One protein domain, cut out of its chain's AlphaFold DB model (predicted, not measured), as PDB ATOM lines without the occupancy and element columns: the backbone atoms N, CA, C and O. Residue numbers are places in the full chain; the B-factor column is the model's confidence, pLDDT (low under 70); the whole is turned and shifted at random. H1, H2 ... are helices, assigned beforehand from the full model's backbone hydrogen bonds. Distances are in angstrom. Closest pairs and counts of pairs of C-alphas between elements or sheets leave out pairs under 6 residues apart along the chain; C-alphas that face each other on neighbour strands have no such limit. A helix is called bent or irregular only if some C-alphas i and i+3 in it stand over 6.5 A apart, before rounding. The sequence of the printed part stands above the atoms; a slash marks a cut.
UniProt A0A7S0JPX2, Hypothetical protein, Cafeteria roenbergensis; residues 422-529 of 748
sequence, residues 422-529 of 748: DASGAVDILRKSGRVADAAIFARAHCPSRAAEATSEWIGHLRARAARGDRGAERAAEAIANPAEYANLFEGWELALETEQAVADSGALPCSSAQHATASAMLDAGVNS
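This is residues 422 to 529 of the 748 residues of the protein "Hypothetical protein" of Cafeteria roenbergensis (UniProt A0A7S0JPX2). Three helices, H1, H2 and H3, lie side by side in an up-and-down bundle with H2 between the other two, and the long H3 reaches past its partners to one end of the domain, where H4 folds back along it. H5 meets the first residues of H3 at a steep angle, and beyond H5 the other end of the domain is formed by a loosely attached part, where residues 512 to 518 and 520 to 526 stick out, of which 513 to 518 and 520 to 524 belong to H6. The printed part has 108 residues, with six named helices in the order H1, H2, H3, H4, H5, H6 and no named strand; the class is all helix. The whole is loose, with a radius of gyration of the C-alphas of 16.5 A, and elongated, spanning 55 by 30 by 21 A.

The hub is H3, residues 448 to 466, which touches four other helices. H2, residues 436 to 446, touches it at a shallow tilt of 16 degrees, opposite ways, and the closest C-alphas, those of Ala 443 and Ala 451, are 4.7 A apart. H1, residues 423 to 432, touches H2 at a shallow tilt of 4 degrees, opposite ways, with the C-alphas of Val 427 and Ala 439 closest at 5.1 A. H1 and H3 only just touch, with 3 pairs of C-alphas within 8 A, through residues 450 to 454 of H3 alone; the closest C-alphas, those of Arg 431 and Ala 454, are 7.5 A apart, and the two run the same way. H1, H2 and H3 form a bundle, up and down, each helix running against the one before it. H4, residues 471 to 479, touches residues 459 to 466 of H3 alone, at a shallow tilt of 28 degrees, opposite ways; the C-alphas of Ala 466 and Glu 474 are closest at 4.9 A. H1 and H2, H2 and H3, and H3 and H4 are helical hairpins. H5, residues 493 to 506, touches H3 at a steep tilt of 54 degrees, between residues 448 to 449 of H3 and 496 to 500 of H5 alone, with the C-alphas of Pro 448 and Leu 497 closest at 6.0 A. H2 and H5 are near each other, with 6 pairs of C-alphas within 10 A. H6, residues 513 to 524, touches no helix. Every O i to N i+4 pair is within hydrogen-bond range in H1, H2 and H5; the counts are 13 of 15 in H3, 4 of 5 in H4 and 6 of 8 in H6.

H3 runs 27.0 A, from C-alpha 448 at (253.553, 221.926, 167.001) to C-alpha 466 at (230.795, 221.337, 152.486). It is irregular, but only just: C-alphas 449 and 452 are 6.9 A apart. H5 measures 20.0 A, H6 16.6 A, H2 14.9 A, H1 14.3 A and H4 12.7 A. H1 begins with C-alpha 423 at (258.280, 228.629, 161.390), and H6 ends with C-alpha 524 at (270.505, 213.013, 162.702). H6 is irregular, with C-alphas 514 and 517 lying 7.4 A apart.

The two C-alphas farthest apart, those of Gly 469 and Ala 514, are separated by 55.2 A. Without the stretches that stand free, the body of 94 residues spans 48 by 30 by 16 A. The link from H4 to H5, residues 480 to 492, is long, the link from H5 to H6 is short, and the other three are tight. The printed part has no cut. Its mean pLDDT is 82.9, and residues 506 to 513, 523 and 525 to 528 are under 70.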
ATOM      1  N   ASP A 422     261.926 231.102 160.885       88.12
ATOM      2  CA  ASP A 422     260.663 231.619 161.433       88.12
ATOM      3  C   ASP A 422     259.477 230.745 160.991       88.12
ATOM      4  O   ASP A 422     258.682 231.089 160.107       88.12
ATOM      5  N   ALA A 423     259.364 229.576 161.623       87.81
ATOM      6  CA  ALA A 423     258.280 228.629 161.390       87.81
ATOM      7  C   ALA A 423     256.897 229.217 161.735       87.81
ATOM      8  O   ALA A 423     255.902 228.854 161.108       87.81
ATOM      9  N   SER A 424     256.819 230.157 162.682       89.81
ATOM     10  CA  SER A 424     255.558 230.786 163.087       89.81
ATOM     11  C   SER A 424     255.052 231.760 162.015       89.81
ATOM     12  O   SER A 424     253.906 231.653 161.569       89.81
ATOM     13  N   GLY A 425     255.922 232.640 161.511       90.50
ATOM     14  CA  GLY A 425     255.626 233.520 160.379       90.50
ATOM     15  C   GLY A 425     255.318 232.745 159.094       90.50
ATOM     16  O   GLY A 425     254.408 233.120 158.353       90.50
ATOM     17  N   ALA A 426     255.998 231.617 158.856       92.19
ATOM     18  CA  ALA A 426     255.685 230.712 157.749       92.19
ATOM     19  C   ALA A 426     254.255 230.132 157.838       92.19
ATOM     20  O   ALA A 426     253.534 230.130 156.836       92.19
ATOM     21  N   VAL A 427     253.804 229.711 159.031       92.50
ATOM     22  CA  VAL A 427     252.412 229.271 159.265       92.50
ATOM     23  C   VAL A 427     251.419 230.395 158.966       92.50
ATOM     24  O   VAL A 427     250.423 230.153 158.282       92.50
ATOM     25  N   ASP A 428     251.675 231.627 159.412       93.31
ATOM     26  CA  ASP A 428     250.753 232.740 159.158       93.31
ATOM     27  C   ASP A 428     250.684 233.143 157.678       93.31
ATOM     28  O   ASP A 428     249.598 233.465 157.200       93.31
ATOM     29  N   ILE A 429     251.780 233.057 156.917       92.62
ATOM     30  CA  ILE A 429     251.751 233.270 155.457       92.62
ATOM     31  C   ILE A 429     250.927 232.175 154.761       92.62
ATOM     32  O   ILE A 429     250.109 232.480 153.886       92.62
ATOM     33  N   LEU A 430     251.071 230.908 155.163       92.38
ATOM     34  CA  LEU A 430     250.265 229.802 154.625       92.38
ATOM     35  C   LEU A 430     248.771 229.950 154.973       92.38
ATOM     36  O   LEU A 430     247.919 229.692 154.125       92.38
ATOM     37  N   ARG A 431     248.430 230.441 156.172       92.06
ATOM     38  CA  ARG A 431     247.041 230.773 156.551       92.06
ATOM     39  C   ARG A 431     246.483 231.935 155.725       92.06
ATOM     40  O   ARG A 431     245.415 231.798 155.132       92.06
ATOM     41  N   LYS A 432     247.213 233.055 155.643       90.75
ATOM     42  CA  LYS A 432     246.810 234.271 154.903       90.75
ATOM     43  C   LYS A 432     246.630 234.016 153.404       90.75
ATOM     44  O   LYS A 432     245.714 234.565 152.804       90.75
ATOM     45  N   SER A 433     247.444 233.136 152.816       89.00
ATOM     46  CA  SER A 433     247.314 232.686 151.418       89.00
ATOM     47  C   SER A 433     246.235 231.609 151.193       89.00
ATOM     48  O   SER A 433     246.142 231.045 150.107       89.00
ATOM     49  N   GLY A 434     245.412 231.290 152.201       87.06
ATOM     50  CA  GLY A 434     244.323 230.309 152.105       87.06
ATOM     51  C   GLY A 434     244.769 228.840 152.115       87.06
ATOM     52  O   GLY A 434     243.926 227.940 152.126       87.06
ATOM     53  N   ARG A 435     246.078 228.569 152.182       90.56
ATOM     54  CA  ARG A 435     246.697 227.232 152.194       90.56
ATOM     55  C   ARG A 435     246.638 226.576 153.580       90.56
ATOM     56  O   ARG A 435     247.615 226.025 154.078       90.56
ATOM     57  N   VAL A 436     245.461 226.602 154.207       91.69
ATOM     58  CA  VAL A 436     245.228 226.139 155.591       91.69
ATOM     59  C   VAL A 436     245.573 224.662 155.832       91.69
ATOM     60  O   VAL A 436     245.961 224.302 156.940       91.69
ATOM     61  N   ALA A 437     245.484 223.810 154.804       91.62
ATOM     62  CA  ALA A 437     245.910 222.410 154.887       91.62
ATOM     63  C   ALA A 437     247.437 222.296 155.038       91.62
ATOM     64  O   ALA A 437     247.927 221.624 155.947       91.62
ATOM     65  N   ASP A 438     248.180 223.015 154.195       92.88
ATOM     66  CA  ASP A 438     249.640 223.070 154.248       92.88
ATOM     67  C   ASP A 438     250.112 223.742 155.539       92.88
ATOM     68  O   ASP A 438     251.052 223.262 156.160       92.88
ATOM     69  N   ALA A 439     249.416 224.791 155.999       93.06
ATOM     70  CA  ALA A 439     249.679 225.433 157.287       93.06
ATOM     71  C   ALA A 439     249.564 224.442 158.459       93.06
ATOM     72  O   ALA A 439     250.427 224.430 159.332       93.06
ATOM     73  N   ALA A 440     248.536 223.586 158.473       91.25
ATOM     74  CA  ALA A 440     248.343 222.578 159.517       91.25
ATOM     75  C   ALA A 440     249.411 221.470 159.480       91.25
ATOM     76  O   ALA A 440     249.913 221.056 160.527       91.25
ATOM     77  N   ILE A 441     249.794 221.014 158.282       91.44
ATOM     78  CA  ILE A 441     250.844 220.001 158.087       91.44
ATOM     79  C   ILE A 441     252.223 220.567 158.460       91.44
ATOM     80  O   ILE A 441     252.970 219.923 159.195       91.44
ATOM     81  N   PHE A 442     252.540 221.781 158.007       91.81
ATOM     82  CA  PHE A 442     253.793 222.471 158.305       91.81
ATOM     83  C   PHE A 442     253.914 222.796 159.799       91.81
ATOM     84  O   PHE A 442     254.944 222.503 160.401       91.81
ATOM     85  N   ALA A 443     252.850 223.307 160.430       91.56
ATOM     86  CA  ALA A 443     252.821 223.527 161.875       91.56
ATOM     87  C   ALA A 443     253.065 222.219 162.642       91.56
ATOM     88  O   ALA A 443     253.915 222.185 163.523       91.56
ATOM     89  N   ARG A 444     252.424 221.101 162.267       87.94
ATOM     90  CA  ARG A 444     252.691 219.798 162.906       87.94
ATOM     91  C   ARG A 444     254.170 219.377 162.829       87.94
ATOM     92  O   ARG A 444     254.626 218.678 163.728       87.94
ATOM     93  N   ALA A 445     254.889 219.756 161.772       86.19
ATOM     94  CA  ALA A 445     256.286 219.378 161.558       86.19
ATOM     95  C   ALA A 445     257.313 220.358 162.162       86.19
ATOM     96  O   ALA A 445     258.400 219.924 162.534       86.19
ATOM     97  N   HIS A 446     256.992 221.656 162.247       83.50
ATOM     98  CA  HIS A 446     257.966 222.716 162.564       83.50
ATOM     99  C   HIS A 446     257.518 223.724 163.638       83.50
ATOM    100  O   HIS A 446     258.333 224.525 164.081       83.50
ATOM    101  N   CYS A 447     256.245 223.720 164.046       86.88
ATOM    102  CA  CYS A 447     255.703 224.571 165.113       86.88
ATOM    103  C   CYS A 447     254.471 223.895 165.777       86.88
ATOM    104  O   CYS A 447     253.332 224.343 165.568       86.88
ATOM    105  N   PRO A 448     254.653 222.750 166.481       86.81
ATOM    106  CA  PRO A 448     253.553 221.926 167.001       86.81
ATOM    107  C   PRO A 448     252.489 222.697 167.794       86.81
ATOM    108  O   PRO A 448     251.292 222.453 167.614       86.81
ATOM    109  N   SER A 449     252.897 223.684 168.592       89.31
ATOM    110  CA  SER A 449     252.037 224.573 169.382       89.31
ATOM    111  C   SER A 449     250.909 225.214 168.565       89.31
ATOM    112  O   SER A 449     249.795 225.389 169.065       89.31
ATOM    113  N   ARG A 450     251.160 225.501 167.282       89.75
ATOM    114  CA  ARG A 450     250.209 226.135 166.359       89.75
ATOM    115  C   ARG A 450     249.436 225.149 165.487       89.75
ATOM    116  O   ARG A 450     248.469 225.541 164.833       89.75
ATOM    117  N   ALA A 451     249.784 223.862 165.494       88.81
ATOM    118  CA  ALA A 451     249.116 222.875 164.644       88.81
ATOM    119  C   ALA A 451     247.634 222.694 165.007       88.81
ATOM    120  O   ALA A 451     246.811 222.479 164.118       88.81
ATOM    121  N   ALA A 452     247.264 222.835 166.284       88.88
ATOM    122  CA  ALA A 452     245.867 222.800 166.721       88.88
ATOM    123  C   ALA A 452     245.056 224.018 166.226       88.88
ATOM    124  O   ALA A 452     243.898 223.861 165.832       88.88
ATOM    125  N   GLU A 453     245.664 225.211 166.181       90.94
ATOM    126  CA  GLU A 453     245.071 226.427 165.599       90.94
ATOM    127  C   GLU A 453     244.808 226.213 164.097       90.94
ATOM    128  O   GLU A 453     243.660 226.236 163.648       90.94
ATOM    129  N   ALA A 454     245.860 225.893 163.337       90.56
ATOM    130  CA  ALA A 454     245.780 225.708 161.889       90.56
ATOM    131  C   ALA A 454     244.871 224.530 161.479       90.56
ATOM    132  O   ALA A 454     244.114 224.637 160.514       90.56
ATOM    133  N   THR A 455     244.865 223.423 162.236       91.44
ATOM    134  CA  THR A 455     243.950 222.291 161.983       91.44
ATOM    135  C   THR A 455     242.491 222.681 162.227       91.44
ATOM    136  O   THR A 455     241.612 222.273 161.466       91.44
ATOM    137  N   SER A 456     242.213 223.517 163.235       91.31
ATOM    138  CA  SER A 456     240.859 224.031 163.492       91.31
ATOM    139  C   SER A 456     240.349 224.886 162.327       91.31
ATOM    140  O   SER A 456     239.200 224.737 161.905       91.31
ATOM    141  N   GLU A 457     241.208 225.735 161.754       91.69
ATOM    142  CA  GLU A 457     240.879 226.527 160.564       91.69
ATOM    143  C   GLU A 457     240.723 225.673 159.306       91.69
ATOM    144  O   GLU A 457     239.789 225.896 158.536       91.69
ATOM    145  N   TRP A 458     241.566 224.656 159.109       93.19
ATOM    146  CA  TRP A 458     241.437 223.724 157.988       93.19
ATOM    147  C   TRP A 458     240.104 222.963 158.029       93.19
ATOM    148  O   TRP A 458     239.374 222.936 157.032       93.19
ATOM    149  N   ILE A 459     239.727 222.431 159.196       90.75
ATOM    150  CA  ILE A 459     238.416 221.808 159.429       90.75
ATOM    151  C   ILE A 459     237.284 222.827 159.198       90.75
ATOM    152  O   ILE A 459     236.276 222.499 158.567       90.75
ATOM    153  N   GLY A 460     237.441 224.073 159.657       90.69
ATOM    154  CA  GLY A 460     236.490 225.162 159.417       90.69
ATOM    155  C   GLY A 460     236.296 225.478 157.929       90.69
ATOM    156  O   GLY A 460     235.160 225.560 157.455       90.69
ATOM    157  N   HIS A 461     237.386 225.573 157.168       89.69
ATOM    158  CA  HIS A 461     237.370 225.823 155.729       89.69
ATOM    159  C   HIS A 461     236.720 224.666 154.955       89.69
ATOM    160  O   HIS A 461     235.877 224.900 154.084       89.69
ATOM    161  N   LEU A 462     237.021 223.415 155.321       90.25
ATOM    162  CA  LEU A 462     236.362 222.239 154.751       90.25
ATOM    163  C   LEU A 462     234.859 222.214 155.062       90.25
ATOM    164  O   LEU A 462     234.065 221.957 154.159       90.25
ATOM    165  N   ARG A 463     234.433 222.578 156.279       90.56
ATOM    166  CA  ARG A 463     233.003 222.732 156.627       90.56
ATOM    167  C   ARG A 463     232.332 223.859 155.827       90.56
ATOM    168  O   ARG A 463     231.213 223.682 155.348       90.56
ATOM    169  N   ALA A 464     233.019 224.978 155.588       89.44
ATOM    170  CA  ALA A 464     232.533 226.068 154.730       89.44
ATOM    171  C   ALA A 464     232.493 225.702 153.229       89.44
ATOM    172  O   ALA A 464     231.742 226.297 152.451       89.44
ATOM    173  N   ARG A 465     233.289 224.720 152.792       89.06
ATOM    174  CA  ARG A 465     233.240 224.133 151.443       89.06
ATOM    175  C   ARG A 465     232.136 223.069 151.327       89.06
ATOM    176  O   ARG A 465     231.396 223.068 150.346       89.06
ATOM    177  N   ALA A 466     231.924 222.263 152.368       87.56
ATOM    178  CA  ALA A 466     230.795 221.337 152.486       87.56
ATOM    179  C   ALA A 466     229.438 222.059 152.454       87.56
ATOM    180  O   ALA A 466     228.547 221.672 151.700       87.56
ATOM    181  N   ALA A 467     229.312 223.179 153.176       86.81
ATOM    182  CA  ALA A 467     228.122 224.035 153.157       86.81
ATOM    183  C   ALA A 467     227.805 224.636 151.769       86.81
ATOM    184  O   ALA A 467     226.661 225.004 151.510       86.81
ATOM    185  N   ARG A 468     228.793 224.699 150.862       86.75
ATOM    186  CA  ARG A 468     228.629 225.091 149.449       86.75
ATOM    187  C   ARG A 468     228.293 223.912 148.515       86.75
ATOM    188  O   ARG A 468     228.130 224.120 147.318       86.75
ATOM    189  N   GLY A 469     228.141 222.694 149.047       84.31
ATOM    190  CA  GLY A 469     227.677 221.498 148.327       84.31
ATOM    191  C   GLY A 469     228.707 220.368 148.183       84.31
ATOM    192  O   GLY A 469     228.359 219.292 147.685       84.31
ATOM    193  N   ASP A 470     229.953 220.569 148.623       84.56
ATOM    194  CA  ASP A 470     231.021 219.571 148.493       84.56
ATOM    195  C   ASP A 470     230.922 218.465 149.565       84.56
ATOM    196  O   ASP A 470     231.489 218.539 150.657       84.56
ATOM    197  N   ARG A 471     230.223 217.380 149.214       76.88
ATOM    198  CA  ARG A 471     230.100 216.155 150.033       76.88
ATOM    199  C   ARG A 471     231.403 215.344 150.165       76.88
ATOM    200  O   ARG A 471     231.419 214.340 150.876       76.88
ATOM    201  N   GLY A 472     232.480 215.734 149.480       81.44
ATOM    202  CA  GLY A 472     233.833 215.244 149.742       81.44
ATOM    203  C   GLY A 472     234.468 215.993 150.916       81.44
ATOM    204  O   GLY A 472     234.958 215.362 151.852       81.44
ATOM    205  N   ALA A 473     234.374 217.326 150.909       82.19
ATOM    206  CA  ALA A 473     234.879 218.186 151.982       82.19
ATOM    207  C   ALA A 473     234.206 217.912 153.342       82.19
ATOM    208  O   ALA A 473     234.873 217.979 154.371       82.19
ATOM    209  N   GLU A 474     232.922 217.535 153.347       84.25
ATOM    210  CA  GLU A 474     232.190 217.116 154.555       84.25
ATOM    211  C   GLU A 474     232.883 215.930 155.248       84.25
ATOM    212  O   GLU A 474     233.282 216.025 156.406       84.25
ATOM    213  N   ARG A 475     233.144 214.853 154.496       86.00
ATOM    214  CA  ARG A 475     233.826 213.647 154.996       86.00
ATOM    215  C   ARG A 475     235.280 213.905 155.375       86.00
ATOM    216  O   ARG A 475     235.780 213.289 156.309       86.00
ATOM    217  N   ALA A 476     235.965 214.803 154.667       86.56
ATOM    218  CA  ALA A 476     237.318 215.214 155.032       86.56
ATOM    219  C   ALA A 476     237.329 215.931 156.397       86.56
ATOM    220  O   ALA A 476     238.150 215.605 157.248       86.56
ATOM    221  N   ALA A 477     236.368 216.828 156.648       85.62
ATOM    222  CA  ALA A 477     236.219 217.529 157.927       85.62
ATOM    223  C   ALA A 477     235.768 216.636 159.102       85.62
ATOM    224  O   ALA A 477     235.872 217.061 160.254       85.62
ATOM    225  N   GLU A 478     235.240 215.439 158.825       85.44
ATOM    226  CA  GLU A 478     234.969 214.387 159.819       85.44
ATOM    227  C   GLU A 478     236.178 213.460 160.049       85.44
ATOM    228  O   GLU A 478     236.293 212.862 161.117       85.44
ATOM    229  N   ALA A 479     237.071 213.323 159.063       87.19
ATOM    230  CA  ALA A 479     238.221 212.416 159.112       87.19
ATOM    231  C   ALA A 479     239.504 213.048 159.689       87.19
ATOM    232  O   ALA A 479     240.399 212.321 160.118       87.19
ATOM    233  N   ILE A 480     239.615 214.379 159.688       87.69
ATOM    234  CA  ILE A 480     240.770 215.104 160.236       87.69
ATOM    235  C   ILE A 480     240.582 215.297 161.744       87.69
ATOM    236  O   ILE A 480     239.691 216.023 162.184       87.69
ATOM    237  N   ALA A 481     241.452 214.670 162.536       87.12
ATOM    238  CA  ALA A 481     241.504 214.855 163.982       87.12
ATOM    239  C   ALA A 481     242.323 216.104 164.355       87.12
ATOM    240  O   ALA A 481     243.413 216.316 163.828       87.12
ATOM    241  N   ASN A 482     241.825 216.904 165.300       85.31
ATOM    242  CA  ASN A 482     242.566 218.022 165.887       85.31
ATOM    243  C   ASN A 482     243.533 217.508 166.981       85.31
ATOM    244  O   ASN A 482     243.056 216.833 167.900       85.31
ATOM    245  N   PRO A 483     244.842 217.840 166.952       83.44
ATOM    246  CA  PRO A 483     245.791 217.453 168.002       83.44
ATOM    247  C   PRO A 483     245.360 217.831 169.428       83.44
ATOM    248  O   PRO A 483     245.617 217.072 170.356       83.44
ATOM    249  N   ALA A 484     244.653 218.952 169.613       81.75
ATOM    250  CA  ALA A 484     244.174 219.377 170.934       81.75
ATOM    251  C   ALA A 484     242.949 218.591 171.446       81.75
ATOM    252  O   ALA A 484     242.711 218.545 172.650       81.75
ATOM    253  N   GLU A 485     242.167 217.974 170.554       81.88
ATOM    254  CA  GLU A 485     240.988 217.167 170.917       81.88
ATOM    255  C   GLU A 485     241.317 215.667 171.008       81.88
ATOM    256  O   GLU A 485     240.681 214.935 171.765       81.88
ATOM    257  N   TYR A 486     242.321 215.215 170.248       83.12
ATOM    258  CA  TYR A 486     242.663 213.804 170.055       83.12
ATOM    259  C   TYR A 486     244.179 213.554 170.118       83.12
ATOM    260  O   TYR A 486     244.716 212.813 169.296       83.12
ATOM    261  N   ALA A 487     244.884 214.153 171.085       78.50
ATOM    262  CA  ALA A 487     246.340 214.010 171.256       78.50
ATOM    263  C   ALA A 487     246.820 212.542 171.229       78.50
ATOM    264  O   ALA A 487     247.873 212.234 170.683       78.50
ATOM    265  N   ASN A 488     245.994 211.605 171.707       81.94
ATOM    266  CA  ASN A 488     246.250 210.161 171.673       81.94
ATOM    267  C   ASN A 488     246.308 209.526 170.260       81.94
ATOM    268  O   ASN A 488     246.518 208.319 170.157       81.94
ATOM    269  N   LEU A 489     246.031 210.283 169.192       83.06
ATOM    270  CA  LEU A 489     246.212 209.880 167.789       83.06
ATOM    271  C   LEU A 489     247.519 210.430 167.184       83.06
ATOM    272  O   LEU A 489     247.829 210.142 166.029       83.06
ATOM    273  N   PHE A 490     248.278 211.216 167.951       81.88
ATOM    274  CA  PHE A 490     249.526 211.849 167.544       81.88
ATOM    275  C   PHE A 490     250.665 211.305 168.417       81.88
ATOM    276  O   PHE A 490     250.884 211.739 169.546       81.88
ATOM    277  N   GLU A 491     251.381 210.307 167.900       79.44
ATOM    278  CA  GLU A 491     252.536 209.717 168.585       79.44
ATOM    279  C   GLU A 491     253.597 210.795 168.880       79.44
ATOM    280  O   GLU A 491     253.944 211.586 168.003       79.44
ATOM    281  N   GLY A 492     254.083 210.844 170.126       77.69
ATOM    282  CA  GLY A 492     255.096 211.810 170.573       77.69
ATOM    283  C   GLY A 492     254.613 213.255 170.779       77.69
ATOM    284  O   GLY A 492     255.455 214.134 170.923       77.69
ATOM    285  N   TRP A 493     253.299 213.523 170.792       81.38
ATOM    286  CA  TRP A 493     252.752 214.890 170.783       81.38
ATOM    287  C   TRP A 493     253.212 215.801 171.934       81.38
ATOM    288  O   TRP A 493     253.593 216.944 171.691       81.38
ATOM    289  N   GLU A 494     253.191 215.310 173.173       80.19
ATOM    290  CA  GLU A 494     253.590 216.093 174.355       80.19
ATOM    291  C   GLU A 494     255.085 216.442 174.295       80.19
ATOM    292  O   GLU A 494     255.457 217.608 174.381       80.19
ATOM    293  N   LEU A 495     255.922 215.447 173.994       79.06
ATOM    294  CA  LEU A 495     257.369 215.610 173.865       79.06
ATOM    295  C   LEU A 495     257.752 216.518 172.679       79.06
ATOM    296  O   LEU A 495     258.725 217.259 172.765       79.06
ATOM    297  N   ALA A 496     256.965 216.542 171.597       80.00
ATOM    298  CA  ALA A 496     257.158 217.495 170.500       80.00
ATOM    299  C   ALA A 496     256.958 218.958 170.950       80.00
ATOM    300  O   ALA A 496     257.746 219.828 170.573       80.00
ATOM    301  N   LEU A 497     255.954 219.228 171.794       82.88
ATOM    302  CA  LEU A 497     255.723 220.554 172.384       82.88
ATOM    303  C   LEU A 497     256.839 220.943 173.370       82.88
ATOM    304  O   LEU A 497     257.270 222.094 173.380       82.88
ATOM    305  N   GLU A 498     257.342 219.988 174.155       81.50
ATOM    306  CA  GLU A 498     258.493 220.194 175.048       81.50
ATOM    307  C   GLU A 498     259.773 220.516 174.256       81.50
ATOM    308  O   GLU A 498     260.490 221.454 174.606       81.50
ATOM    309  N   THR A 499     260.036 219.816 173.142       78.69
ATOM    310  CA  THR A 499     261.182 220.129 172.267       78.69
ATOM    311  C   THR A 499     261.049 221.488 171.578       78.69
ATOM    312  O   THR A 499     262.044 222.194 171.447       78.69
ATOM    313  N   GLU A 500     259.842 221.900 171.173       83.19
ATOM    314  CA  GLU A 500     259.598 223.228 170.589       83.19
ATOM    315  C   GLU A 500     259.892 224.343 171.603       83.19
ATOM    316  O   GLU A 500     260.588 225.306 171.278       83.19
ATOM    317  N   GLN A 501     259.416 224.186 172.844       82.12
ATOM    318  CA  GLN A 501     259.679 225.134 173.930       82.12
ATOM    319  C   GLN A 501     261.169 225.194 174.272       82.12
ATOM    320  O   GLN A 501     261.732 226.282 174.314       82.12
ATOM    321  N   ALA A 502     261.843 224.051 174.414       78.06
ATOM    322  CA  ALA A 502     263.274 224.029 174.700       78.06
ATOM    323  C   ALA A 502     264.129 224.627 173.569       78.06
ATOM    324  O   ALA A 502     265.112 225.314 173.845       78.06
ATOM    325  N   VAL A 503     263.761 224.421 172.299       76.88
ATOM    326  CA  VAL A 503     264.431 225.081 171.166       76.88
ATOM    327  C   VAL A 503     264.220 226.598 171.220       76.88
ATOM    328  O   VAL A 503     265.189 227.334 171.043       76.88
ATOM    329  N   ALA A 504     263.013 227.076 171.535       76.81
ATOM    330  CA  ALA A 504     262.744 228.507 171.694       76.81
ATOM    331  C   ALA A 504     263.513 229.127 172.881       76.81
ATOM    332  O   ALA A 504     264.210 230.126 172.702       76.81
ATOM    333  N   ASP A 505     263.451 228.507 174.062       77.44
ATOM    334  CA  ASP A 505     264.116 228.974 175.288       77.44
ATOM    335  C   ASP A 505     265.650 228.922 175.186       77.44
ATOM    336  O   ASP A 505     266.346 229.737 175.793       77.44
ATOM    337  N   SER A 506     266.198 227.991 174.394       69.75
ATOM    338  CA  SER A 506     267.646 227.862 174.182       69.75
ATOM    339  C   SER A 506     268.276 228.994 173.367       69.75
ATOM    340  O   SER A 506     269.493 229.170 173.420       69.75
ATOM    341  N   GLY A 507     267.491 229.697 172.539       67.38
ATOM    342  CA  GLY A 507     268.013 230.630 171.532       67.38
ATOM    343  C   GLY A 507     268.970 229.998 170.505       67.38
ATOM    344  O   GLY A 507     269.675 230.723 169.807       67.38
ATOM    345  N   ALA A 508     269.031 228.663 170.406       63.12
ATOM    346  CA  ALA A 508     270.043 227.935 169.633       63.12
ATOM    347  C   ALA A 508     269.895 228.053 168.102       63.12
ATOM    348  O   ALA A 508     270.781 227.613 167.362       63.12
ATOM    349  N   LEU A 509     268.785 228.622 167.619       66.38
ATOM    350  CA  LEU A 509     268.506 228.865 166.205       66.38
ATOM    351  C   LEU A 509     268.190 230.355 165.962       66.38
ATOM    352  O   LEU A 509     267.442 230.936 166.747       66.38
ATOM    353  N   PRO A 510     268.692 230.963 164.867       65.00
ATOM    354  CA  PRO A 510     269.538 230.364 163.828       65.00
ATOM    355  C   PRO A 510     270.982 230.105 164.299       65.00
ATOM    356  O   PRO A 510     271.662 230.993 164.806       65.00
ATOM    357  N   CYS A 511     271.472 228.877 164.104       66.44
ATOM    358  CA  CYS A 511     272.828 228.478 164.483       66.44
ATOM    359  C   CYS A 511     273.873 228.950 163.455       66.44
ATOM    360  O   CYS A 511     273.625 228.937 162.248       66.44
ATOM    361  N   SER A 512     275.081 229.290 163.911       67.62
ATOM    362  CA  SER A 512     276.181 229.655 163.009       67.62
ATOM    363  C   SER A 512     276.691 228.455 162.196       67.62
ATOM    364  O   SER A 512     276.598 227.301 162.618       67.62
ATOM    365  N   SER A 513     277.329 228.715 161.051       69.25
ATOM    366  CA  SER A 513     277.943 227.668 160.218       69.25
ATOM    367  C   SER A 513     279.026 226.859 160.951       69.25
ATOM    368  O   SER A 513     279.204 225.676 160.667       69.25
ATOM    369  N   ALA A 514     279.696 227.448 161.949       73.62
ATOM    370  CA  ALA A 514     280.643 226.748 162.819       73.62
ATOM    371  C   ALA A 514     279.967 225.696 163.724       73.62
ATOM    372  O   ALA A 514     280.592 224.700 164.087       73.62
ATOM    373  N   GLN A 515     278.686 225.886 164.056       75.81
ATOM    374  CA  GLN A 515     277.877 224.965 164.861       75.81
ATOM    375  C   GLN A 515     277.178 223.877 164.023       75.81
ATOM    376  O   GLN A 515     276.564 222.977 164.596       75.81
ATOM    377  N   HIS A 516     277.302 223.898 162.685       77.56
ATOM    378  CA  HIS A 516     276.630 222.952 161.780       77.56
ATOM    379  C   HIS A 516     276.903 221.479 162.129       77.56
ATOM    380  O   HIS A 516     276.023 220.641 161.968       77.56
ATOM    381  N   ALA A 517     278.097 221.125 162.613       78.06
ATOM    382  CA  ALA A 517     278.389 219.742 163.009       78.06
ATOM    383  C   ALA A 517     277.502 219.274 164.182       78.06
ATOM    384  O   ALA A 517     276.961 218.170 164.146       78.06
ATOM    385  N   THR A 518     277.301 220.134 165.185       74.88
ATOM    386  CA  THR A 518     276.438 219.865 166.345       74.88
ATOM    387  C   THR A 518     274.956 219.918 165.966       74.88
ATOM    388  O   THR A 518     274.182 219.079 166.415       74.88
ATOM    389  N   ALA A 519     274.568 220.852 165.090       71.94
ATOM    390  CA  ALA A 519     273.205 220.950 164.562       71.94
ATOM    391  C   ALA A 519     272.825 219.742 163.687       71.94
ATOM    392  O   ALA A 519     271.719 219.226 163.815       71.94
ATOM    393  N   SER A 520     273.749 219.229 162.863       76.44
ATOM    394  CA  SER A 520     273.550 217.969 162.131       76.44
ATOM    395  C   SER A 520     273.352 216.820 163.111       76.44
ATOM    396  O   SER A 520     272.333 216.155 163.034       76.44
ATOM    397  N   ALA A 521     274.232 216.651 164.106       72.44
ATOM    398  CA  ALA A 521     274.095 215.581 165.098       72.44
ATOM    399  C   ALA A 521     272.747 215.620 165.854       72.44
ATOM    400  O   ALA A 521     272.131 214.576 166.057       72.44
ATOM    401  N   MET A 522     272.254 216.814 166.205       74.75
ATOM    402  CA  MET A 522     270.922 217.026 166.795       74.75
ATOM    403  C   MET A 522     269.777 216.584 165.861       74.75
ATOM    404  O   MET A 522     268.786 216.021 166.325       74.75
ATOM    405  N   LEU A 523     269.900 216.833 164.554       69.81
ATOM    406  CA  LEU A 523     268.911 216.442 163.542       69.81
ATOM    407  C   LEU A 523     268.993 214.946 163.190       69.81
ATOM    408  O   LEU A 523     267.960 214.293 163.078       69.81
ATOM    409  N   ASP A 524     270.205 214.403 163.065       74.12
ATOM    410  CA  ASP A 524     270.505 213.013 162.702       74.12
ATOM    411  C   ASP A 524     270.087 212.024 163.809       74.12
ATOM    412  O   ASP A 524     269.572 210.946 163.513       74.12
ATOM    413  N   ALA A 525     270.256 212.400 165.086       67.31
ATOM    414  CA  ALA A 525     269.719 211.656 166.233       67.31
ATOM    415  C   ALA A 525     268.213 211.906 166.461       67.31
ATOM    416  O   ALA A 525     267.534 211.120 167.127       67.31
ATOM    417  N   GLY A 526     267.686 213.004 165.913       66.12
ATOM    418  CA  GLY A 526     266.364 213.542 166.213       66.12
ATOM    419  C   GLY A 526     266.315 214.214 167.589       66.12
ATOM    420  O   GLY A 526     266.705 213.625 168.596       66.12
ATOM    421  N   VAL A 527     265.769 215.436 167.635       62.56
ATOM    422  CA  VAL A 527     265.680 216.289 168.843       62.56
ATOM    423  C   VAL A 527     265.043 215.565 170.035       62.56
ATOM    424  O   VAL A 527     265.415 215.790 171.177       62.56
ATOM    425  N   ASN A 528     264.119 214.648 169.751       63.84
ATOM    426  CA  ASN A 528     263.336 213.876 170.710       63.84
ATOM    427  C   ASN A 528     264.124 212.761 171.441       63.84
ATOM    428  O   ASN A 528     263.534 212.063 172.264       63.84
ATOM    429  N   SER A 529     265.404 212.542 171.120       70.56
ATOM    430  CA  SER A 529     266.270 211.520 171.735       70.56
ATOM    431  C   SER A 529     267.219 212.118 172.776       70.56
ATOM    432  O   SER A 529     267.559 213.293 172.684       70.56
TER     433      SER A 529